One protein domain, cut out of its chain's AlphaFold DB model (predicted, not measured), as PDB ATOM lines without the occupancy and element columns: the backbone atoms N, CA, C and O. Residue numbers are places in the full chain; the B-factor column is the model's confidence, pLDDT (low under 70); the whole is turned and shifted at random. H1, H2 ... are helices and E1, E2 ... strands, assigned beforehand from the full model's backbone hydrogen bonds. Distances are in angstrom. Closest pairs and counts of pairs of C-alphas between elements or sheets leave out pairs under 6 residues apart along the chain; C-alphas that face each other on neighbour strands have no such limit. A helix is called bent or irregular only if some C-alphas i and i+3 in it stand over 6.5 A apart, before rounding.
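Overview. This is residues 23 to 195 of the 195 residues of an uncharacterized protein of Streptomyces sp. PsTaAH-137 (UniProt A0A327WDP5). A rounded body of mostly crossed helices is built round H5, which runs through the middle with H1, H4, H7 and H8 packed on it. Beyond this core, H2 and H6 pack on each other, with H2 beside H1, and H3 lies at one end of the body without touching another helix; towards the opposite end H9 packs on H8 and H7, and a small strand hairpin, E1 and E2, lies near H5 and H8. The printed part has 173 residues, with named elements in the order H1 H2 H3 H4 H5 H6 H7 E1 E2 H8 H9, and the class is mostly helix; the one sheet is E1 - E2, antiparallel. The whole is compact, with a radius of gyration of the C-alphas of 15.8 A and spans of 45 by 38 by 32 A.

Along the chain. H1 is residues 23 to 36, 20.2 A from first to last C-alpha, beginning at C-alpha 23 (205.213, 354.195, 177.715). It is only just irregular: C-alphas 30 and 33 are 6.53 A apart. H2 is residues 41 to 54, 19.9 A, and H3 is residues 60 to 70, 15.1 A. H4 is residues 77 to 92, 22.4 A. H5, the longest helix by residues, is residues 95 to 112, 24.3 A, with C-alpha 95 at (217.484, 347.251, 167.696). H6 is the short helix of residues 118 to 124, 10.1 A. H7 is residues 131 to 147, 26.0 A, and only just irregular, with C-alphas 144 and 147 6.9 A apart. E1 is residues 153 to 157, 10.3 A, and E2 residues 160 to 163, 9.9 A. H8 is residues 164 to 177, 20.5 A. H9 is residues 184 to 194, 15.2 A, ending at C-alpha 194 (236.315, 353.873, 162.078).

Arrangement. H1 and H2 form a helical hairpin at a shallow tilt of 10 degrees, opposite ways; their closest C-alphas, Phe 35 and Gly 47, are 4.6 A apart. H1 touches H5 at a steep tilt of 48 degrees, closest at the C-alphas of Ala 29 and Leu 97, 6.0 A. H2 touches H6, closest at the C-alphas of Leu 49 and Met 124, 4.3 A. H3 is close to H6 but not clearly touching it, with the C-alphas of Met 60 and Gln 122 6.9 A apart. H4 and H5 form a second helical hairpin, a shallow tilt of 28 degrees, opposite ways, closest at the C-alphas of Gly 86 and Val 98, 5.0 A. H7 touches H5 at a steep tilt of 46 degrees, closest at the C-alphas of Val 102 and Leu 137, 6.0 A. E1 and E2 form an antiparallel hairpin, with N 154 and O 162 at 2.8 A and N 160 and O 157 at 2.9 A, both within hydrogen-bond range. The closest C-alphas of H5 and E1 are those of Val 99 and Val 154, 7.6 A. H8 touches H5, closest at the C-alphas of Leu 103 and Val 167, 6.1 A. H9 touches H8 at a steep tilt of 52 degrees, closest at the C-alphas of Ala 172 and Ala 190, 4.4 A. Every O i to N i+4 pair is within hydrogen-bond range in H2, H3, H4, H5, H6 and H9; the counts are 8 of 10 in H1, 11 of 13 in H7 and 9 of 10 in H8.

Size, cuts and confidence. The two C-alphas farthest apart are those of Arg 69 and Asp 151, 49.7 A. The printed part has no cut and ends at residue 195, the chain's last. No link is long. The mean pLDDT of the printed part is 95.8, and no printed residue is under 70.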
ATOM      1  N   LYS A  23     205.668 352.909 178.266       97.19
ATOM      2  CA  LYS A  23     205.213 354.195 177.715       97.19
ATOM      3  C   LYS A  23     206.366 355.058 177.202       97.19
ATOM      4  O   LYS A  23     206.183 355.780 176.229       97.19
ATOM      5  N   ASP A  24     207.526 354.992 177.850       98.00
ATOM      6  CA  ASP A  24     208.713 355.741 177.441       98.00
ATOM      7  C   ASP A  24     209.290 355.183 176.139       98.00
ATOM      8  O   ASP A  24     209.627 355.953 175.244       98.00
ATOM      9  N   LEU A  25     209.339 353.853 176.004       98.31
ATOM     10  CA  LEU A  25     209.775 353.190 174.771       98.31
ATOM     11  C   LEU A  25     208.861 353.555 173.599       98.31
ATOM     12  O   LEU A  25     209.340 353.981 172.553       98.31
ATOM     13  N   GLN A  26     207.543 353.486 173.807       98.25
ATOM     14  CA  GLN A  26     206.553 353.878 172.799       98.25
ATOM     15  C   GLN A  26     206.670 355.360 172.423       98.25
ATOM     16  O   GLN A  26     206.585 355.711 171.245       98.25
ATOM     17  N   ALA A  27     206.889 356.239 173.407       98.25
ATOM     18  CA  ALA A  27     207.110 357.657 173.149       98.25
ATOM     19  C   ALA A  27     208.390 357.882 172.328       98.25
ATOM     20  O   ALA A  27     208.354 358.608 171.337       98.25
ATOM     21  N   ALA A  28     209.498 357.231 172.687       98.44
ATOM     22  CA  ALA A  28     210.762 357.336 171.964       98.44
ATOM     23  C   ALA A  28     210.647 356.825 170.521       98.44
ATOM     24  O   ALA A  28     211.021 357.541 169.592       98.44
ATOM     25  N   ALA A  29     210.049 355.645 170.329       98.25
ATOM     26  CA  ALA A  29     209.806 355.051 169.015       98.25
ATOM     27  C   ALA A  29     208.924 355.935 168.118       98.25
ATOM     28  O   ALA A  29     209.078 355.936 166.901       98.25
ATOM     29  N   ALA A  30     208.023 356.732 168.701       98.19
ATOM     30  CA  ALA A  30     207.197 357.673 167.949       98.19
ATOM     31  C   ALA A  30     207.903 359.009 167.652       98.19
ATOM     32  O   ALA A  30     207.643 359.625 166.616       98.19
ATOM     33  N   LEU A  31     208.738 359.502 168.571       98.50
ATOM     34  CA  LEU A  31     209.323 360.846 168.505       98.50
ATOM     35  C   LEU A  31     210.650 360.889 167.745       98.50
ATOM     36  O   LEU A  31     210.858 361.814 166.960       98.50
ATOM     37  N   LEU A  32     211.529 359.903 167.939       98.38
ATOM     38  CA  LEU A  32     212.868 359.913 167.346       98.38
ATOM     39  C   LEU A  32     212.837 359.858 165.812       98.38
ATOM     40  O   LEU A  32     213.473 360.716 165.197       98.38
ATOM     41  N   PRO A  33     212.057 358.971 165.156       96.94
ATOM     42  CA  PRO A  33     211.984 358.969 163.695       96.94
ATOM     43  C   PRO A  33     211.410 360.275 163.139       96.94
ATOM     44  O   PRO A  33     211.850 360.752 162.098       96.94
ATOM     45  N   ARG A  34     210.458 360.901 163.847       96.56
ATOM     46  CA  ARG A  34     209.884 362.197 163.444       96.56
ATOM     47  C   ARG A  34     210.908 363.322 163.489       96.56
ATOM     48  O   ARG A  34     210.922 364.146 162.584       96.56
ATOM     49  N   PHE A  35     211.739 363.356 164.528       97.44
ATOM     50  CA  PHE A  35     212.844 364.303 164.611       97.44
ATOM     51  C   PHE A  35     213.855 364.067 163.482       97.44
ATOM     52  O   PHE A  35     214.236 365.009 162.797       97.44
ATOM     53  N   LEU A  36     214.246 362.812 163.253       96.81
ATOM     54  CA  LEU A  36     215.248 362.449 162.248       96.81
ATOM     55  C   LEU A  36     214.771 362.653 160.801       96.81
ATOM     56  O   LEU A  36     215.591 362.824 159.906       96.81
ATOM     57  N   ALA A  37     213.457 362.654 160.573       95.38
ATOM     58  CA  ALA A  37     212.846 362.943 159.278       95.38
ATOM     59  C   ALA A  37     212.552 364.440 159.049       95.38
ATOM     60  O   ALA A  37     211.970 364.795 158.022       95.38
ATOM     61  N   ALA A  38     212.886 365.324 159.998       95.75
ATOM     62  CA  ALA A  38     212.627 366.752 159.860       95.75
ATOM     63  C   ALA A  38     213.551 367.392 158.808       95.75
ATOM     64  O   ALA A  38     214.771 367.307 158.896       95.75
ATOM     65  N   VAL A  39     212.944 368.081 157.836       92.56
ATOM     66  CA  VAL A  39     213.642 368.735 156.710       92.56
ATOM     67  C   VAL A  39     214.021 370.193 156.990       92.56
ATOM     68  O   VAL A  39     214.776 370.789 156.222       92.56
ATOM     69  N   ASP A  40     213.459 370.796 158.039       94.19
ATOM     70  CA  ASP A  40     213.624 372.209 158.370       94.19
ATOM     71  C   ASP A  40     213.974 372.432 159.849       94.19
ATOM     72  O   ASP A  40     213.705 371.609 160.725       94.19
ATOM     73  N   ASP A  41     214.582 373.587 160.132       94.75
ATOM     74  CA  ASP A  41     214.994 373.984 161.486       94.75
ATOM     75  C   ASP A  41     213.811 373.990 162.469       94.75
ATOM     76  O   ASP A  41     213.924 373.548 163.613       94.75
ATOM     77  N   ARG A  42     212.628 374.408 162.001       96.25
ATOM     78  CA  ARG A  42     211.410 374.395 162.815       96.25
ATOM     79  C   ARG A  42     211.048 372.978 163.262       96.25
ATOM     80  O   ARG A  42     210.741 372.786 164.438       96.25
ATOM     81  N   GLY A  43     211.050 372.009 162.350       96.38
ATOM     82  CA  GLY A  43     210.750 370.611 162.637       96.38
ATOM     83  C   GLY A  43     211.771 369.995 163.586       96.38
ATOM     84  O   GLY A  43     211.377 369.339 164.550       96.38
ATOM     85  N   VAL A  44     213.060 370.289 163.385       96.25
ATOM     86  CA  VAL A  44     214.146 369.853 164.278       96.25
ATOM     87  C   VAL A  44     213.920 370.377 165.699       96.25
ATOM     88  O   VAL A  44     213.859 369.589 166.644       96.25
ATOM     89  N   ARG A  45     213.699 371.689 165.864       96.88
ATOM     90  CA  ARG A  45     213.453 372.306 167.182       96.88
ATOM     91  C   ARG A  45     212.209 371.747 167.867       96.88
ATOM     92  O   ARG A  45     212.236 371.452 169.061       96.88
ATOM     93  N   GLN A  46     211.112 371.586 167.124       98.00
ATOM     94  CA  GLN A  46     209.869 371.022 167.656       98.00
ATOM     95  C   GLN A  46     210.031 369.553 168.061       98.00
ATOM     96  O   GLN A  46     209.508 369.150 169.101       98.00
ATOM     97  N   GLY A  47     210.769 368.766 167.277       98.00
ATOM     98  CA  GLY A  47     211.086 367.379 167.598       98.00
ATOM     99  C   GLY A  47     211.953 367.262 168.852       98.00
ATOM    100  O   GLY A  47     211.614 366.493 169.750       98.00
ATOM    101  N   ALA A  48     213.007 368.079 168.961       97.94
ATOM    102  CA  ALA A  48     213.871 368.124 170.139       97.94
ATOM    103  C   ALA A  48     213.083 368.494 171.402       97.94
ATOM    104  O   ALA A  48     213.155 367.788 172.408       97.94
ATOM    105  N   LEU A  49     212.244 369.534 171.329       97.56
ATOM    106  CA  LEU A  49     211.382 369.929 172.442       97.56
ATOM    107  C   LEU A  49     210.403 368.815 172.843       97.56
ATOM    108  O   LEU A  49     210.194 368.588 174.035       97.56
ATOM    109  N   ALA A  50     209.807 368.107 171.881       98.31
ATOM    110  CA  ALA A  50     208.898 367.000 172.172       98.31
ATOM    111  C   ALA A  50     209.615 365.834 172.877       98.31
ATOM    112  O   ALA A  50     209.076 365.271 173.830       98.31
ATOM    113  N   ILE A  51     210.846 365.513 172.461       98.25
ATOM    114  CA  ILE A  51     211.708 364.527 173.132       98.25
ATOM    115  C   ILE A  51     212.035 364.986 174.558       98.25
ATOM    116  O   ILE A  51     211.861 364.224 175.510       98.25
ATOM    117  N   ALA A  52     212.438 366.248 174.734       97.19
ATOM    118  CA  ALA A  52     212.746 366.804 176.046       97.19
ATOM    119  C   ALA A  52     211.532 366.759 176.989       97.19
ATOM    120  O   ALA A  52     211.648 366.362 178.149       97.19
ATOM    121  N   GLN A  53     210.344 367.104 176.489       96.75
ATOM    122  CA  GLN A  53     209.095 367.019 177.247       96.75
ATOM    123  C   GLN A  53     208.747 365.577 177.630       96.75
ATOM    124  O   GLN A  53     208.374 365.342 178.781       96.75
ATOM    125  N   ALA A  54     208.909 364.614 176.716       97.12
ATOM    126  CA  ALA A  54     208.689 363.197 177.007       97.12
ATOM    127  C   ALA A  54     209.633 362.679 178.105       97.12
ATOM    128  O   ALA A  54     209.202 361.951 178.996       97.12
ATOM    129  N   ALA A  55     210.885 363.140 178.117       96.50
ATOM    130  CA  ALA A  55     211.851 362.837 179.172       96.50
ATOM    131  C   ALA A  55     211.559 363.536 180.519       96.50
ATOM    132  O   ALA A  55     212.220 363.268 181.533       96.50
ATOM    133  N   GLY A  56     210.586 364.451 180.553       95.06
ATOM    134  CA  GLY A  56     210.266 365.264 181.722       95.06
ATOM    135  C   GLY A  56     211.292 366.365 181.992       95.06
ATOM    136  O   GLY A  56     211.560 366.658 183.159       95.06
ATOM    137  N   ALA A  57     211.891 366.939 180.942       93.88
ATOM    138  CA  ALA A  57     212.789 368.081 181.063       93.88
ATOM    139  C   ALA A  57     212.081 369.262 181.744       93.88
ATOM    140  O   ALA A  57     210.979 369.644 181.321       93.88
ATOM    141  N   PRO A  58     212.705 369.867 182.767       92.81
ATOM    142  CA  PRO A  58     212.152 371.049 183.399       92.81
ATOM    143  C   PRO A  58     212.131 372.226 182.417       92.81
ATOM    144  O   PRO A  58     212.943 372.341 181.500       92.81
ATOM    145  N   THR A  59     211.202 373.147 182.633       91.69
ATOM    146  CA  THR A  59     211.324 374.507 182.101       91.69
ATOM    147  C   THR A  59     212.580 375.187 182.661       91.69
ATOM    148  O   THR A  59     213.063 374.828 183.734       91.69
ATOM    149  N   MET A  60     213.076 376.237 182.000       88.75
ATOM    150  CA  MET A  60     214.223 377.007 182.506       88.75
ATOM    151  C   MET A  60     213.979 377.552 183.925       88.75
ATOM    152  O   MET A  60     214.868 377.532 184.773       88.75
ATOM    153  N   GLN A  61     212.754 377.998 184.215       90.81
ATOM    154  CA  GLN A  61     212.391 378.487 185.545       90.81
ATOM    155  C   GLN A  61     212.444 377.369 186.597       90.81
ATOM    156  O   GLN A  61     212.988 377.572 187.682       90.81
ATOM    157  N   GLU A  62     211.914 376.186 186.281       92.81
ATOM    158  CA  GLU A  62     211.989 375.014 187.160       92.81
ATOM    159  C   GLU A  62     213.433 374.554 187.367       92.81
ATOM    160  O   GLU A  62     213.803 374.248 188.497       92.81
ATOM    161  N   ALA A  63     214.254 374.573 186.316       91.56
ATOM    162  CA  ALA A  63     215.661 374.196 186.376       91.56
ATOM    163  C   ALA A  63     216.470 375.131 187.285       91.56
ATOM    164  O   ALA A  63     217.236 374.665 188.125       91.56
ATOM    165  N   VAL A  64     216.259 376.449 187.187       90.88
ATOM    166  CA  VAL A  64     216.896 377.437 188.078       90.88
ATOM    167  C   VAL A  64     216.466 377.224 189.529       90.88
ATOM    168  O   VAL A  64     217.299 377.235 190.437       90.88
ATOM    169  N   LEU A  65     215.173 376.989 189.765       92.06
ATOM    170  CA  LEU A  65     214.655 376.712 191.105       92.06
ATOM    171  C   LEU A  65     215.203 375.396 191.676       92.06
ATOM    172  O   LEU A  65     215.530 375.344 192.861       92.06
ATOM    173  N   ALA A  66     215.312 374.348 190.858       89.12
ATOM    174  CA  ALA A  66     215.906 373.071 191.240       89.12
ATOM    175  C   ALA A  66     217.394 373.246 191.565       89.12
ATOM    176  O   ALA A  66     217.813 372.905 192.667       89.12
ATOM    177  N   GLN A  67     218.153 373.926 190.701       90.88
ATOM    178  CA  GLN A  67     219.566 374.233 190.925       90.88
ATOM    179  C   GLN A  67     219.797 374.957 192.258       90.88
ATOM    180  O   GLN A  67     220.706 374.601 193.004       90.88
ATOM    181  N   MET A  68     218.962 375.943 192.597       89.94
ATOM    182  CA  MET A  68     219.058 376.662 193.873       89.94
ATOM    183  C   MET A  68     218.727 375.794 195.094       89.94
ATOM    184  O   MET A  68     219.231 376.060 196.182       89.94
ATOM    185  N   ARG A  69     217.848 374.796 194.942       88.38
ATOM    186  CA  ARG A  69     217.358 373.957 196.049       88.38
ATOM    187  C   ARG A  69     218.203 372.712 196.279       88.38
ATOM    188  O   ARG A  69     218.391 372.320 197.424       88.38
ATOM    189  N   THR A  70     218.637 372.064 195.205       85.12
ATOM    190  CA  THR A  70     219.253 370.731 195.232       85.12
ATOM    191  C   THR A  70     220.632 370.694 194.587       85.12
ATOM    192  O   THR A  70     221.299 369.671 194.694       85.12
ATOM    193  N   GLY A  71     221.062 371.766 193.914       85.12
ATOM    194  CA  GLY A  71     222.311 371.785 193.148       85.12
ATOM    195  C   GLY A  71     222.255 371.017 191.820       85.12
ATOM    196  O   GLY A  71     223.258 370.996 191.112       85.12
ATOM    197  N   ASP A  72     221.105 370.429 191.480       86.56
ATOM    198  CA  ASP A  72     220.856 369.692 190.237       86.56
ATOM    199  C   ASP A  72     219.726 370.386 189.472       86.56
ATOM    200  O   ASP A  72     218.578 370.408 189.924       86.56
ATOM    201  N   SER A  73     220.060 370.976 188.327       86.88
ATOM    202  CA  SER A  73     219.105 371.656 187.454       86.88
ATOM    203  C   SER A  73     218.164 370.685 186.738       86.88
ATOM    204  O   SER A  73     217.100 371.099 186.282       86.88
ATOM    205  N   GLY A  74     218.540 369.405 186.620       87.12
ATOM    206  CA  GLY A  74     217.807 368.400 185.852       87.12
ATOM    207  C   GLY A  74     217.776 368.658 184.341       87.12
ATOM    208  O   GLY A  74     216.970 368.042 183.646       87.12
ATOM    209  N   ILE A  75     218.610 369.566 183.826       88.19
ATOM    210  CA  ILE A  75     218.621 369.957 182.405       88.19
ATOM    211  C   ILE A  75     219.125 368.823 181.499       88.19
ATOM    212  O   ILE A  75     218.674 368.688 180.367       88.19
ATOM    213  N   ASP A  76     219.990 367.946 182.002       93.00
ATOM    214  CA  ASP A  76     220.509 366.784 181.271       93.00
ATOM    215  C   ASP A  76     219.575 365.557 181.329       93.00
ATOM    216  O   ASP A  76     219.901 364.469 180.842       93.00
ATOM    217  N   ARG A  77     218.382 365.714 181.910       94.31
ATOM    218  CA  ARG A  77     217.380 364.652 182.019       94.31
ATOM    219  C   ARG A  77     216.977 364.032 180.671       94.31
ATOM    220  O   ARG A  77     216.862 362.805 180.655       94.31
ATOM    221  N   PRO A  78     216.825 364.780 179.555       97.00
ATOM    222  CA  PRO A  78     216.623 364.195 178.226       97.00
ATOM    223  C   PRO A  78     217.688 363.174 177.845       97.00
ATOM    224  O   PRO A  78     217.362 362.069 177.420       97.00
ATOM    225  N   TRP A  79     218.958 363.489 178.088       97.75
ATOM    226  CA  TRP A  79     220.072 362.603 177.769       97.75
ATOM    227  C   TRP A  79     220.080 361.348 178.631       97.75
ATOM    228  O   TRP A  79     220.262 360.240 178.128       97.75
ATOM    229  N   ARG A  80     219.804 361.493 179.931       96.88
ATOM    230  CA  ARG A  80     219.682 360.338 180.834       96.88
ATOM    231  C   ARG A  80     218.508 359.440 180.454       96.88
ATOM    232  O   ARG A  80     218.630 358.220 180.562       96.88
ATOM    233  N   TRP A  81     217.397 360.032 180.017       97.88
ATOM    234  CA  TRP A  81     216.235 359.303 179.520       97.88
ATOM    235  C   TRP A  81     216.562 358.555 178.226       97.88
ATOM    236  O   TRP A  81     216.348 357.350 178.181       97.88
ATOM    237  N   LEU A  82     217.189 359.204 177.239       98.44
ATOM    238  CA  LEU A  82     217.636 358.561 175.994       98.44
ATOM    239  C   LEU A  82     218.590 357.389 176.255       98.44
ATOM    240  O   LEU A  82     218.401 356.309 175.699       98.44
ATOM    241  N   ARG A  83     219.560 357.555 177.165       98.19
ATOM    242  CA  ARG A  83     220.445 356.467 177.615       98.19
ATOM    243  C   ARG A  83     219.663 355.286 178.180       98.19
ATOM    244  O   ARG A  83     219.925 354.132 177.844       98.19
ATOM    245  N   ALA A  84     218.704 355.566 179.060       98.06
ATOM    246  CA  ALA A  84     217.889 354.534 179.684       98.06
ATOM    247  C   ALA A  84     216.957 353.838 178.672       98.06
ATOM    248  O   ALA A  84     216.820 352.616 178.736       98.06
ATOM    249  N   VAL A  85     216.386 354.586 177.720       98.50
ATOM    250  CA  VAL A  85     215.587 354.070 176.599       98.50
ATOM    251  C   VAL A  85     216.435 353.151 175.730       98.50
ATOM    252  O   VAL A  85     216.059 351.997 175.561       98.50
ATOM    253  N   GLY A  86     217.606 353.600 175.268       98.25
ATOM    254  CA  GLY A  86     218.499 352.788 174.437       98.25
ATOM    255  C   GLY A  86     218.893 351.477 175.121       98.25
ATOM    256  O   GLY A  86     218.743 350.399 174.550       98.25
ATOM    257  N   ARG A  87     219.301 351.531 176.395       97.94
ATOM    258  CA  ARG A  87     219.633 350.324 177.174       97.94
ATOM    259  C   ARG A  87     218.446 349.383 177.374       97.94
ATOM    260  O   ARG A  87     218.639 348.177 177.512       97.94
ATOM    261  N   GLN A  88     217.236 349.914 177.535       98.12
ATOM    262  CA  GLN A  88     216.033 349.099 177.707       98.12
ATOM    263  C   GLN A  88     215.605 348.464 176.380       98.12
ATOM    264  O   GLN A  88     215.312 347.272 176.376       98.12
ATOM    265  N   ALA A  89     215.638 349.222 175.283       98.06
ATOM    266  CA  ALA A  89     215.376 348.745 173.928       98.06
ATOM    267  C   ALA A  89     216.323 347.598 173.554       98.06
ATOM    268  O   ALA A  89     215.871 346.507 173.218       98.06
ATOM    269  N   HIS A  90     217.630 347.781 173.773       97.69
ATOM    270  CA  HIS A  90     218.624 346.734 173.533       97.69
ATOM    271  C   HIS A  90     218.356 345.462 174.352       97.69
ATOM    272  O   HIS A  90     218.401 344.354 173.828       97.69
ATOM    273  N   ARG A  91     217.984 345.599 175.634       97.62
ATOM    274  CA  ARG A  91     217.607 344.448 176.478       97.62
ATOM    275  C   ARG A  91     216.356 343.712 175.986       97.62
ATOM    276  O   ARG A  91     216.185 342.548 176.334       97.62
ATOM    277  N   GLN A  92     215.485 344.376 175.229       97.69
ATOM    278  CA  GLN A  92     214.292 343.783 174.621       97.69
ATOM    279  C   GLN A  92     214.526 343.292 173.184       97.69
ATOM    280  O   GLN A  92     213.620 342.688 172.614       97.69
ATOM    281  N   GLY A  93     215.717 343.512 172.613       97.19
ATOM    282  CA  GLY A  93     216.006 343.222 171.205       97.19
ATOM    283  C   GLY A  93     215.319 344.180 170.226       97.19
ATOM    284  O   GLY A  93     215.097 343.815 169.076       97.19
ATOM    285  N   ASP A  94     214.936 345.380 170.676       97.69
ATOM    286  CA  ASP A  94     214.417 346.442 169.807       97.69
ATOM    287  C   ASP A  94     215.585 347.261 169.243       97.69
ATOM    288  O   ASP A  94     215.884 348.378 169.677       97.69
ATOM    289  N   ASP A  95     216.295 346.652 168.298       95.81
ATOM    290  CA  ASP A  95     217.484 347.251 167.696       95.81
ATOM    291  C   ASP A  95     217.141 348.472 166.828       95.81
ATOM    292  O   ASP A  95     217.953 349.389 166.693       95.81
ATOM    293  N   ASP A  96     215.915 348.545 166.305       97.19
ATOM    294  CA  ASP A  96     215.428 349.702 165.552       97.19
ATOM    295  C   ASP A  96     215.396 350.938 166.445       97.19
ATOM    296  O   ASP A  96     215.895 352.002 166.069       97.19
ATOM    297  N   LEU A  97     214.855 350.815 167.656       98.25
ATOM    298  CA  LEU A  97     214.863 351.916 168.609       98.25
ATOM    299  C   LEU A  97     216.287 352.260 169.073       98.25
ATOM    300  O   LEU A  97     216.599 353.445 169.219       98.25
ATOM    301  N   VAL A  98     217.172 351.269 169.245       98.44
ATOM    302  CA  VAL A  98     218.594 351.518 169.554       98.44
ATOM    303  C   VAL A  98     219.238 352.383 168.473       98.44
ATOM    304  O   VAL A  98     219.825 353.415 168.803       98.44
ATOM    305  N   VAL A  99     219.079 352.017 167.196       98.38
ATOM    306  CA  VAL A  99     219.612 352.778 166.057       98.38
ATOM    307  C   VAL A  99     219.114 354.224 166.079       98.38
ATOM    308  O   VAL A  99     219.916 355.148 165.951       98.38
ATOM    309  N   HIS A 100     217.812 354.452 166.273       98.50
ATOM    310  CA  HIS A 100     217.260 355.809 166.289       98.50
ATOM    311  C   HIS A 100     217.791 356.649 167.459       98.50
ATOM    312  O   HIS A 100     218.067 357.835 167.283       98.50
ATOM    313  N   VAL A 101     217.970 356.051 168.642       98.69
ATOM    314  CA  VAL A 101     218.546 356.736 169.813       98.69
ATOM    315  C   VAL A 101     219.988 357.176 169.541       98.69
ATOM    316  O   VAL A 101     220.360 358.322 169.824       98.69
ATOM    317  N   VAL A 102     220.818 356.289 168.988       98.50
ATOM    318  CA  VAL A 102     222.236 356.601 168.747       98.50
ATOM    319  C   VAL A 102     222.415 357.535 167.551       98.50
ATOM    320  O   VAL A 102     223.229 358.454 167.625       98.50
ATOM    321  N   LEU A 103     221.590 357.397 166.507       98.44
ATOM    322  CA  LEU A 103     221.558 358.317 165.370       98.44
ATOM    323  C   LEU A 103     221.104 359.720 165.792       98.44
ATOM    324  O   LEU A 103     221.727 360.697 165.388       98.44
ATOM    325  N   PHE A 104     220.088 359.841 166.652       98.56
ATOM    326  CA  PHE A 104     219.702 361.128 167.239       98.56
ATOM    327  C   PHE A 104     220.886 361.799 167.945       98.56
ATOM    328  O   PHE A 104     221.168 362.973 167.718       98.56
ATOM    329  N   SER A 105     221.609 361.034 168.763       98.50
ATOM    330  CA  SER A 105     222.743 361.540 169.543       98.50
ATOM    331  C   SER A 105     223.900 361.977 168.642       98.50
ATOM    332  O   SER A 105     224.465 363.054 168.829       98.50
ATOM    333  N   LEU A 106     224.207 361.179 167.616       98.12
ATOM    334  CA  LEU A 106     225.211 361.500 166.607       98.12
ATOM    335  C   LEU A 106     224.826 362.758 165.815       98.12
ATOM    336  O   LEU A 106     225.644 363.664 165.658       98.12
ATOM    337  N   TYR A 107     223.574 362.844 165.355       97.31
ATOM    338  CA  TYR A 107     223.068 364.001 164.621       97.31
ATOM    339  C   TYR A 107     223.146 365.274 165.463       97.31
ATOM    340  O   TYR A 107     223.629 366.296 164.972       97.31
ATOM    341  N   TRP A 108     222.737 365.199 166.735       97.75
ATOM    342  CA  TRP A 108     222.822 366.316 167.670       97.75
ATOM    343  C   TRP A 108     224.253 366.834 167.791       97.75
ATOM    344  O   TRP A 108     224.488 368.025 167.598       97.75
ATOM    345  N   MET A 109     225.214 365.943 168.049       97.88
ATOM    346  CA  MET A 109     226.613 366.324 168.253       97.88
ATOM    347  C   MET A 109     227.286 366.879 167.000       97.88
ATOM    348  O   MET A 109     228.140 367.753 167.107       97.88
ATOM    349  N   LEU A 110     226.921 366.384 165.817       96.50
ATOM    350  CA  LEU A 110     227.567 366.793 164.570       96.50
ATOM    351  C   LEU A 110     226.916 368.011 163.910       96.50
ATOM    352  O   LEU A 110     227.607 368.749 163.212       96.50
ATOM    353  N   ASN A 111     225.612 368.225 164.108       95.62
ATOM    354  CA  ASN A 111     224.854 369.224 163.345       95.62
ATOM    355  C   ASN A 111     224.229 370.314 164.221       95.62
ATOM    356  O   ASN A 111     224.201 371.473 163.814       95.62
ATOM    357  N   ILE A 112     223.740 369.970 165.415       96.06
ATOM    358  CA  ILE A 112     223.017 370.919 166.273       96.06
ATOM    359  C   ILE A 112     223.979 371.595 167.238       96.06
ATOM    360  O   ILE A 112     224.134 372.810 167.193       96.06
ATOM    361  N   GLN A 113     224.667 370.814 168.072       95.69
ATOM    362  CA  GLN A 113     225.523 371.331 169.137       95.69
ATOM    363  C   GLN A 113     226.553 372.372 168.658       95.69
ATOM    364  O   GLN A 113     226.662 373.413 169.302       95.69
ATOM    365  N   PRO A 114     227.243 372.194 167.513       97.00
ATOM    366  CA  PRO A 114     228.258 373.156 167.082       97.00
ATOM    367  C   PRO A 114     227.701 374.529 166.683       97.00
ATOM    368  O   PRO A 114     228.467 375.484 166.542       97.00
ATOM    369  N   THR A 115     226.391 374.624 166.436       95.88
ATOM    370  CA  THR A 115     225.728 375.843 165.948       95.88
ATOM    371  C   THR A 115     224.658 376.379 166.898       95.88
ATOM    372  O   THR A 115     224.256 377.533 166.750       95.88
ATOM    373  N   ALA A 116     224.232 375.582 167.881       94.69
ATOM    374  CA  ALA A 116     223.231 375.957 168.866       94.69
ATOM    375  C   ALA A 116     223.753 377.056 169.803       94.69
ATOM    376  O   ALA A 116     224.790 376.936 170.455       94.69
ATOM    377  N   GLY A 117     223.009 378.155 169.875       94.62
ATOM    378  CA  GLY A 117     223.189 379.193 170.877       94.62
ATOM    379  C   GLY A 117     222.342 378.939 172.124       94.62
ATOM    380  O   GLY A 117     221.458 378.084 172.163       94.62
ATOM    381  N   LEU A 118     222.545 379.772 173.150       91.94
ATOM    382  CA  LEU A 118     221.789 379.697 174.407       91.94
ATOM    383  C   LEU A 118     220.263 379.728 174.201       91.94
ATOM    384  O   LEU A 118     219.537 379.037 174.912       91.94
ATOM    385  N   ALA A 119     219.778 380.520 173.240       93.56
ATOM    386  CA  ALA A 119     218.351 380.590 172.919       93.56
ATOM    387  C   ALA A 119     217.822 379.253 172.373       93.56
ATOM    388  O   ALA A 119     216.739 378.819 172.755       93.56
ATOM    389  N   ASP A 120     218.616 378.556 171.560       94.81
ATOM    390  CA  ASP A 120     218.227 377.282 170.956       94.81
ATOM    391  C   ASP A 120     218.122 376.187 172.021       94.81
ATOM    392  O   ASP A 120     217.139 375.448 172.064       94.81
ATOM    393  N   HIS A 121     219.081 376.140 172.950       92.62
ATOM    394  CA  HIS A 121     219.027 375.232 174.098       92.62
ATOM    395  C   HIS A 121     217.810 375.492 174.995       92.62
ATOM    396  O   HIS A 121     217.199 374.547 175.497       92.62
ATOM    397  N   GLN A 122     217.418 376.759 175.179       91.69
ATOM    398  CA  GLN A 122     216.215 377.120 175.938       91.69
ATOM    399  C   GLN A 122     214.929 376.690 175.223       91.69
ATOM    400  O   GLN A 122     214.033 376.140 175.869       91.69
ATOM    401  N   ASP A 123     214.855 376.899 173.908       93.62
ATOM    402  CA  ASP A 123     213.699 376.531 173.089       93.62
ATOM    403  C   ASP A 123     213.514 375.013 173.010       93.62
ATOM    404  O   ASP A 123     212.399 374.509 173.161       93.62
ATOM    405  N   MET A 124     214.608 374.273 172.816       96.00
ATOM    406  CA  MET A 124     214.596 372.811 172.711       96.00
ATOM    407  C   MET A 124     214.576 372.113 174.075       96.00
ATOM    408  O   MET A 124     214.224 370.940 174.153       96.00
ATOM    409  N   ARG A 125     214.933 372.825 175.153       95.19
ATOM    410  CA  ARG A 125     215.125 372.282 176.513       95.19
ATOM    411  C   ARG A 125     216.107 371.114 176.557       95.19
ATOM    412  O   ARG A 125     215.914 370.149 177.296       95.19
ATOM    413  N   MET A 126     217.152 371.211 175.749       94.44
ATOM    414  CA  MET A 126     218.225 370.233 175.672       94.44
ATOM    415  C   MET A 126     219.545 370.987 175.634       94.44
ATOM    416  O   MET A 126     219.810 371.742 174.702       94.44
ATOM    417  N   ASP A 127     220.341 370.799 176.676       92.88
ATOM    418  CA  ASP A 127     221.716 371.294 176.751       92.88
ATOM    419  C   ASP A 127     222.678 370.245 176.182       92.88
ATOM    420  O   ASP A 127     222.245 369.206 175.671       92.88
ATOM    421  N   ASP A 128     223.974 370.493 176.282       93.88
ATOM    422  CA  ASP A 128     224.989 369.550 175.844       93.88
ATOM    423  C   ASP A 128     224.897 368.218 176.610       93.88
ATOM    424  O   ASP A 128     224.731 368.193 177.838       93.88
ATOM    425  N   PRO A 129     224.997 367.078 175.906       95.50
ATOM    426  CA  PRO A 129     224.982 365.778 176.549       95.50
ATOM    427  C   PRO A 129     226.231 365.579 177.419       95.50
ATOM    428  O   PRO A 129     227.356 365.786 176.954       95.50
ATOM    429  N   PRO A 130     226.073 365.090 178.661       96.19
ATOM    430  CA  PRO A 130     227.198 364.640 179.469       96.19
ATOM    431  C   PRO A 130     228.056 363.598 178.735       96.19
ATOM    432  O   PRO A 130     227.544 362.660 178.118       96.19
ATOM    433  N   ALA A 131     229.381 363.738 178.822       96.25
ATOM    434  CA  ALA A 131     230.320 362.888 178.087       96.25
ATOM    435  C   ALA A 131     230.220 361.395 178.454       96.25
ATOM    436  O   ALA A 131     230.444 360.538 177.603       96.25
ATOM    437  N   ASP A 132     229.870 361.065 179.702       96.12
ATOM    438  CA  ASP A 132     229.628 359.684 180.137       96.12
ATOM    439  C   ASP A 132     228.367 359.091 179.491       96.12
ATOM    440  O   ASP A 132     228.335 357.905 179.169       96.12
ATOM    441  N   ILE A 133     227.342 359.917 179.263       97.06
ATOM    442  CA  ILE A 133     226.124 359.505 178.566       97.06
ATOM    443  C   ILE A 133     226.415 359.257 177.088       97.06
ATOM    444  O   ILE A 133     226.007 358.220 176.571       97.06
ATOM    445  N   LEU A 134     227.151 360.153 176.424       98.00
ATOM    446  CA  LEU A 134     227.561 359.934 175.034       98.00
ATOM    447  C   LEU A 134     228.406 358.671 174.877       98.00
ATOM    448  O   LEU A 134     228.155 357.881 173.970       98.00
ATOM    449  N   ALA A 135     229.385 358.464 175.763       98.12
ATOM    450  CA  ALA A 135     230.238 357.282 175.722       98.12
ATOM    451  C   ALA A 135     229.401 355.997 175.803       98.12
ATOM    452  O   ALA A 135     229.613 355.073 175.024       98.12
ATOM    453  N   ASP A 136     228.407 355.969 176.691       98.00
ATOM    454  CA  ASP A 136     227.502 354.831 176.844       98.00
ATOM    455  C   ASP A 136     226.592 354.611 175.625       98.00
ATOM    456  O   ASP A 136     226.392 353.479 175.193       98.00
ATOM    457  N   LEU A 137     226.070 355.685 175.031       98.31
ATOM    458  CA  LEU A 137     225.240 355.606 173.827       98.31
ATOM    459  C   LEU A 137     226.038 355.102 172.617       98.31
ATOM    460  O   LEU A 137     225.550 354.269 171.856       98.31
ATOM    461  N   TYR A 138     227.283 355.549 172.444       98.38
ATOM    462  CA  TYR A 138     228.134 355.046 171.364       98.38
ATOM    463  C   TYR A 138     228.635 353.624 171.627       98.38
ATOM    464  O   TYR A 138     228.720 352.830 170.692       98.38
ATOM    465  N   ALA A 139     228.908 353.262 172.885       98.06
ATOM    466  CA  ALA A 139     229.174 351.877 173.271       98.06
ATOM    467  C   ALA A 139     228.004 350.959 172.896       98.06
ATOM    468  O   ALA A 139     228.221 349.913 172.288       98.06
ATOM    469  N   LEU A 140     226.772 351.396 173.169       98.00
ATOM    470  CA  LEU A 140     225.560 350.667 172.812       98.00
ATOM    471  C   LEU A 140     225.462 350.413 171.299       98.00
ATOM    472  O   LEU A 140     225.138 349.301 170.885       98.00
ATOM    473  N   ALA A 141     225.805 351.401 170.463       98.00
ATOM    474  CA  ALA A 141     225.854 351.221 169.008       98.00
ATOM    475  C   ALA A 141     226.894 350.163 168.588       98.00
ATOM    476  O   ALA A 141     226.609 349.289 167.772       98.00
ATOM    477  N   LEU A 142     228.093 350.209 169.179       98.00
ATOM    478  CA  LEU A 142     229.181 349.256 168.916       98.00
ATOM    479  C   LEU A 142     228.870 347.828 169.393       98.00
ATOM    480  O   LEU A 142     229.581 346.886 169.032       98.00
ATOM    481  N   GLU A 143     227.870 347.653 170.249       97.00
ATOM    482  CA  GLU A 143     227.411 346.352 170.731       97.00
ATOM    483  C   GLU A 143     226.235 345.821 169.913       97.00
ATOM    484  O   GLU A 143     226.267 344.659 169.514       97.00
ATOM    485  N   ALA A 144     225.239 346.665 169.632       97.06
ATOM    486  CA  ALA A 144     224.006 346.252 168.969       97.06
ATOM    487  C   ALA A 144     224.150 346.132 167.444       97.06
ATOM    488  O   ALA A 144     223.710 345.152 166.851       97.06
ATOM    489  N   LEU A 145     224.796 347.100 166.787       97.31
ATOM    490  CA  LEU A 145     224.704 347.244 165.327       97.31
ATOM    491  C   LEU A 145     225.509 346.242 164.476       97.31
ATOM    492  O   LEU A 145     225.047 345.936 163.379       97.31
ATOM    493  N   PRO A 146     226.655 345.678 164.918       96.88
ATOM    494  CA  PRO A 146     227.452 344.767 164.087       96.88
ATOM    495  C   PRO A 146     226.742 343.519 163.542       96.88
ATOM    496  O   PRO A 146     227.261 342.889 162.624       96.88
ATOM    497  N   GLY A 147     225.614 343.114 164.133       94.00
ATOM    498  CA  GLY A 147     224.833 341.953 163.693       94.00
ATOM    499  C   GLY A 147     223.796 342.251 162.606       94.00
ATOM    500  O   GLY A 147     223.157 341.319 162.120       94.00
ATOM    501  N   HIS A 148     223.604 343.519 162.242       96.62
ATOM    502  CA  HIS A 148     222.587 343.941 161.282       96.62
ATOM    503  C   HIS A 148     223.139 344.050 159.861       96.62
ATOM    504  O   HIS A 148     224.344 344.155 159.646       96.62
ATOM    505  N   ASP A 149     222.226 344.047 158.888       97.56
ATOM    506  CA  ASP A 149     222.544 344.340 157.492       97.56
ATOM    507  C   ASP A 149     223.107 345.774 157.372       97.56
ATOM    508  O   ASP A 149     222.382 346.723 157.694       97.56
ATOM    509  N   PRO A 150     224.376 345.951 156.947       97.50
ATOM    510  CA  PRO A 150     225.021 347.262 156.874       97.50
ATOM    511  C   PRO A 150     224.328 348.220 155.897       97.50
ATOM    512  O   PRO A 150     224.310 349.428 156.146       97.50
ATOM    513  N   ASP A 151     223.705 347.692 154.838       98.12
ATOM    514  CA  ASP A 151     223.029 348.478 153.800       98.12
ATOM    515  C   ASP A 151     221.577 348.813 154.168       98.12
ATOM    516  O   ASP A 151     220.894 349.557 153.454       98.12
ATOM    517  N   ARG A 152     221.086 348.301 155.304       97.81
ATOM    518  CA  ARG A 152     219.739 348.595 155.783       97.81
ATOM    519  C   ARG A 152     219.576 350.096 155.991       97.81
ATOM    520  O   ARG A 152     220.275 350.715 156.796       97.81
ATOM    521  N   ILE A 153     218.584 350.659 155.309       97.44
ATOM    522  CA  ILE A 153     218.201 352.061 155.440       97.44
ATOM    523  C   ILE A 153     217.540 352.286 156.802       97.44
ATOM    524  O   ILE A 153     216.577 351.609 157.163       97.44
ATOM    525  N   VAL A 154     218.065 353.261 157.538       95.88
ATOM    526  CA  VAL A 154     217.530 353.747 158.814       95.88
ATOM    527  C   VAL A 154     216.627 354.949 158.568       95.88
ATOM    528  O   VAL A 154     215.489 354.977 159.023       95.88
ATOM    529  N   ILE A 155     217.136 355.932 157.824       95.25
ATOM    530  CA  ILE A 155     216.410 357.138 157.423       95.25
ATOM    531  C   ILE A 155     216.647 357.350 155.934       95.25
ATOM    532  O   ILE A 155     217.792 357.358 155.481       95.25
ATOM    533  N   ASP A 156     215.567 357.560 155.190       94.19
ATOM    534  CA  ASP A 156     215.620 358.019 153.808       94.19
ATOM    535  C   ASP A 156     215.116 359.461 153.748       94.19
ATOM    536  O   ASP A 156     213.952 359.737 154.046       94.19
ATOM    537  N   HIS A 157     216.015 360.396 153.446       88.25
ATOM    538  CA  HIS A 157     215.748 361.828 153.479       88.25
ATOM    539  C   HIS A 157     216.056 362.450 152.107       88.25
ATOM    540  O   HIS A 157     216.982 362.010 151.426       88.25
ATOM    541  N   PRO A 158     215.365 363.530 151.686       88.19
ATOM    542  CA  PRO A 158     215.645 364.182 150.402       88.19
ATOM    543  C   PRO A 158     217.098 364.645 150.212       88.19
ATOM    544  O   PRO A 158     217.539 364.850 149.084       88.19
ATOM    545  N   THR A 159     217.836 364.841 151.306       86.94
ATOM    546  CA  THR A 159     219.243 365.274 151.289       86.94
ATOM    547  C   THR A 159     220.239 364.122 151.414       86.94
ATOM    548  O   THR A 159     221.443 364.373 151.390       86.94
ATOM    549  N   GLY A 160     219.773 362.885 151.580       90.69
ATOM    550  CA  GLY A 160     220.631 361.716 151.715       90.69
ATOM    551  C   GLY A 160     219.962 360.561 152.447       90.69
ATOM    552  O   GLY A 160     218.971 360.724 153.155       90.69
ATOM    553  N   THR A 161     220.559 359.389 152.301       95.88
ATOM    554  CA  THR A 161     220.120 358.163 152.962       95.88
ATOM    555  C   THR A 161     221.123 357.806 154.055       95.88
ATOM    556  O   THR A 161     222.333 357.867 153.838       95.88
ATOM    557  N   VAL A 162     220.621 357.441 155.231       97.19
ATOM    558  CA  VAL A 162     221.420 356.965 156.365       97.19
ATOM    559  C   VAL A 162     221.218 355.463 156.491       97.19
ATOM    560  O   VAL A 162     220.089 355.001 156.662       97.19
ATOM    561  N   THR A 163     222.308 354.707 156.417       98.19
ATOM    562  CA  THR A 163     222.326 353.246 156.589       98.19
ATOM    563  C   THR A 163     222.846 352.855 157.968       98.19
ATOM    564  O   THR A 163     223.492 353.664 158.641       98.19
ATOM    565  N   VAL A 164     222.612 351.610 158.386       98.00
ATOM    566  CA  VAL A 164     223.167 351.069 159.638       98.00
ATOM    567  C   VAL A 164     224.688 351.223 159.688       98.00
ATOM    568  O   VAL A 164     225.212 351.652 160.717       98.00
ATOM    569  N   ASP A 165     225.386 350.949 158.583       98.12
ATOM    570  CA  ASP A 165     226.840 351.116 158.503       98.12
ATOM    571  C   ASP A 165     227.268 352.563 158.778       98.12
ATOM    572  O   ASP A 165     228.109 352.813 159.639       98.12
ATOM    573  N   SER A 166     226.606 353.543 158.152       97.94
ATOM    574  CA  SER A 166     226.933 354.957 158.370       97.94
ATOM    575  C   SER A 166     226.743 355.399 159.830       97.94
ATOM    576  O   SER A 166     227.543 356.184 160.351       97.94
ATOM    577  N   VAL A 167     225.732 354.854 160.522       98.12
ATOM    578  CA  VAL A 167     225.518 355.091 161.957       98.12
ATOM    579  C   VAL A 167     226.637 354.451 162.774       98.12
ATOM    580  O   VAL A 167     227.211 355.111 163.641       98.12
ATOM    581  N   LEU A 168     226.983 353.192 162.490       98.25
ATOM    582  CA  LEU A 168     228.029 352.459 163.202       98.25
ATOM    583  C   LEU A 168     229.398 353.135 163.054       98.25
ATOM    584  O   LEU A 168     230.067 353.369 164.062       98.25
ATOM    585  N   VAL A 169     229.786 353.509 161.833       98.44
ATOM    586  CA  VAL A 169     231.033 354.236 161.543       98.44
ATOM    587  C   VAL A 169     231.049 355.590 162.258       98.44
ATOM    588  O   VAL A 169     232.029 355.935 162.922       98.44
ATOM    589  N   GLY A 170     229.949 356.348 162.189       98.25
ATOM    590  CA  GLY A 170     229.831 357.644 162.857       98.25
ATOM    591  C   GLY A 170     229.953 357.542 164.380       98.25
ATOM    592  O   GLY A 170     230.732 358.274 164.996       98.25
ATOM    593  N   CYS A 171     229.248 356.591 164.997       98.19
ATOM    594  CA  CYS A 171     229.355 356.314 166.428       98.19
ATOM    595  C   CYS A 171     230.753 355.821 166.814       98.19
ATOM    596  O   CYS A 171     231.272 356.238 167.847       98.19
ATOM    597  N   ALA A 172     231.395 354.986 165.995       98.31
ATOM    598  CA  ALA A 172     232.759 354.526 166.228       98.31
ATOM    599  C   ALA A 172     233.761 355.691 166.228       98.31
ATOM    600  O   ALA A 172     234.570 355.812 167.150       98.31
ATOM    601  N   ALA A 173     233.664 356.596 165.251       98.25
ATOM    602  CA  ALA A 173     234.504 357.787 165.188       98.25
ATOM    603  C   ALA A 173     234.316 358.680 166.426       98.25
ATOM    604  O   ALA A 173     235.298 359.099 167.043       98.25
ATOM    605  N   GLN A 174     233.068 358.918 166.846       97.94
ATOM    606  CA  GLN A 174     232.784 359.713 168.043       97.94
ATOM    607  C   GLN A 174     233.220 359.013 169.339       97.94
ATOM    608  O   GLN A 174     233.778 359.664 170.221       97.94
ATOM    609  N   ALA A 175     233.065 357.692 169.443       97.31
ATOM    610  CA  ALA A 175     233.536 356.906 170.583       97.31
ATOM    611  C   ALA A 175     235.049 357.067 170.807       97.31
ATOM    612  O   ALA A 175     235.496 357.194 171.947       97.31
ATOM    613  N   LEU A 176     235.847 357.143 169.736       97.75
ATOM    614  CA  LEU A 176     237.295 357.355 169.841       97.75
ATOM    615  C   LEU A 176     237.669 358.724 170.425       97.75
ATOM    616  O   LEU A 176     238.712 358.837 171.074       97.75
ATOM    617  N   THR A 177     236.819 359.743 170.266       97.19
ATOM    618  CA  THR A 177     237.003 361.049 170.930       97.19
ATOM    619  C   THR A 177     236.768 360.969 172.443       97.19
ATOM    620  O   THR A 177     237.311 361.772 173.199       97.19
ATOM    621  N   LEU A 178     236.027 359.950 172.895       96.19
ATOM    622  CA  LEU A 178     235.673 359.677 174.291       96.19
ATOM    623  C   LEU A 178     236.429 358.466 174.867       96.19
ATOM    624  O   LEU A 178     236.002 357.897 175.870       96.19
ATOM    625  N   ARG A 179     237.553 358.063 174.260       95.00
ATOM    626  CA  ARG A 179     238.283 356.825 174.604       95.00
ATOM    627  C   ARG A 179     238.622 356.674 176.091       95.00
ATOM    628  O   ARG A 179     238.571 355.567 176.604       95.00
ATOM    629  N   ASP A 180     238.893 357.774 176.795       95.88
ATOM    630  CA  ASP A 180     239.251 357.759 178.224       95.88
ATOM    631  C   ASP A 180     238.049 357.409 179.131       95.88
ATOM    632  O   ASP A 180     238.187 357.260 180.345       95.88
ATOM    633  N   ARG A 181     236.847 357.306 178.551       94.56
ATOM    634  CA  ARG A 181     235.590 356.921 179.209       94.56
ATOM    635  C   ARG A 181     235.119 355.522 178.818       94.56
ATOM    636  O   ARG A 181     234.083 355.086 179.314       94.56
ATOM    637  N   LEU A 182     235.842 354.836 177.936       94.19
ATOM    638  CA  LEU A 182     235.449 353.544 177.387       94.19
ATOM    639  C   LEU A 182     236.401 352.432 177.849       94.19
ATOM    640  O   LEU A 182     237.599 352.667 177.988       94.19
ATOM    641  N   PRO A 183     235.901 351.200 178.045       96.19
ATOM    642  CA  PRO A 183     236.749 350.021 178.180       96.19
ATOM    643  C   PRO A 183     237.620 349.798 176.933       96.19
ATOM    644  O   PRO A 183     237.135 349.953 175.810       96.19
ATOM    645  N   ASP A 184     238.854 349.317 177.115       96.88
ATOM    646  CA  ASP A 184     239.804 349.053 176.018       96.88
ATOM    647  C   ASP A 184     239.205 348.190 174.897       96.88
ATOM    648  O   ASP A 184     239.394 348.465 173.715       96.88
ATOM    649  N   ALA A 185     238.408 347.177 175.251       96.81
ATOM    650  CA  ALA A 185     237.750 346.305 174.278       96.81
ATOM    651  C   ALA A 185     236.796 347.064 173.334       96.81
ATOM    652  O   ALA A 185     236.705 346.732 172.148       96.81
ATOM    653  N   LEU A 186     236.100 348.087 173.842       96.38
ATOM    654  CA  LEU A 186     235.228 348.942 173.036       96.38
ATOM    655  C   LEU A 186     236.031 349.959 172.227       96.38
ATOM    656  O   LEU A 186     235.661 350.233 171.090       96.38
ATOM    657  N   VAL A 187     237.160 350.446 172.748       96.94
ATOM    658  CA  VAL A 187     238.085 351.296 171.983       96.94
ATOM    659  C   VAL A 187     238.647 350.540 170.777       96.94
ATOM    660  O   VAL A 187     238.599 351.051 169.660       96.94
ATOM    661  N   GLU A 188     239.119 349.304 170.958       97.12
ATOM    662  CA  GLU A 188     239.601 348.474 169.842       97.12
ATOM    663  C   GLU A 188     238.485 348.136 168.851       97.12
ATOM    664  O   GLU A 188     238.705 348.066 167.640       97.12
ATOM    665  N   ARG A 189     237.254 347.948 169.336       97.19
ATOM    666  CA  ARG A 189     236.099 347.768 168.456       97.19
ATOM    667  C   ARG A 189     235.811 349.031 167.643       97.19
ATOM    668  O   ARG A 189     235.663 348.921 166.433       97.19
ATOM    669  N   ALA A 190     235.806 350.202 168.270       96.56
ATOM    670  CA  ALA A 190     235.615 351.476 167.586       96.56
ATOM    671  C   ALA A 190     236.688 351.711 166.509       96.56
ATOM    672  O   ALA A 190     236.358 352.095 165.394       96.56
ATOM    673  N   ARG A 191     237.962 351.391 166.784       97.94
ATOM    674  CA  ARG A 191     239.039 351.502 165.780       97.94
ATOM    675  C   ARG A 191     238.795 350.657 164.534       97.94
ATOM    676  O   ARG A 191     239.132 351.111 163.452       97.94
ATOM    677  N   ARG A 192     238.219 349.459 164.681       97.38
ATOM    678  CA  ARG A 192     237.921 348.568 163.546       97.38
ATOM    679  C   ARG A 192     236.801 349.079 162.646       97.38
ATOM    680  O   ARG A 192     236.802 348.745 161.473       97.38
ATOM    681  N   TYR A 193     235.846 349.827 163.194       96.50
ATOM    682  CA  TYR A 193     234.733 350.381 162.416       96.50
ATOM    683  C   TYR A 193     235.012 351.795 161.899       96.50
ATOM    684  O   TYR A 193     234.380 352.227 160.948       96.50
ATOM    685  N   ALA A 194     235.943 352.527 162.513       94.56
ATOM    686  CA  ALA A 194     236.315 353.873 162.078       94.56
ATOM    687  C   ALA A 194     237.409 353.899 160.988       94.56
ATOM    688  O   ALA A 194     237.743 354.984 160.510       94.56
ATOM    689  N   SER A 195     238.009 352.747 160.661       86.62
ATOM    690  CA  SER A 195     239.088 352.579 159.671       86.62
ATOM    691  C   SER A 195     238.560 352.260 158.282       86.62
ATOM    692  O   SER A 195     239.073 352.862 157.317       86.62
TER     693      SER A 195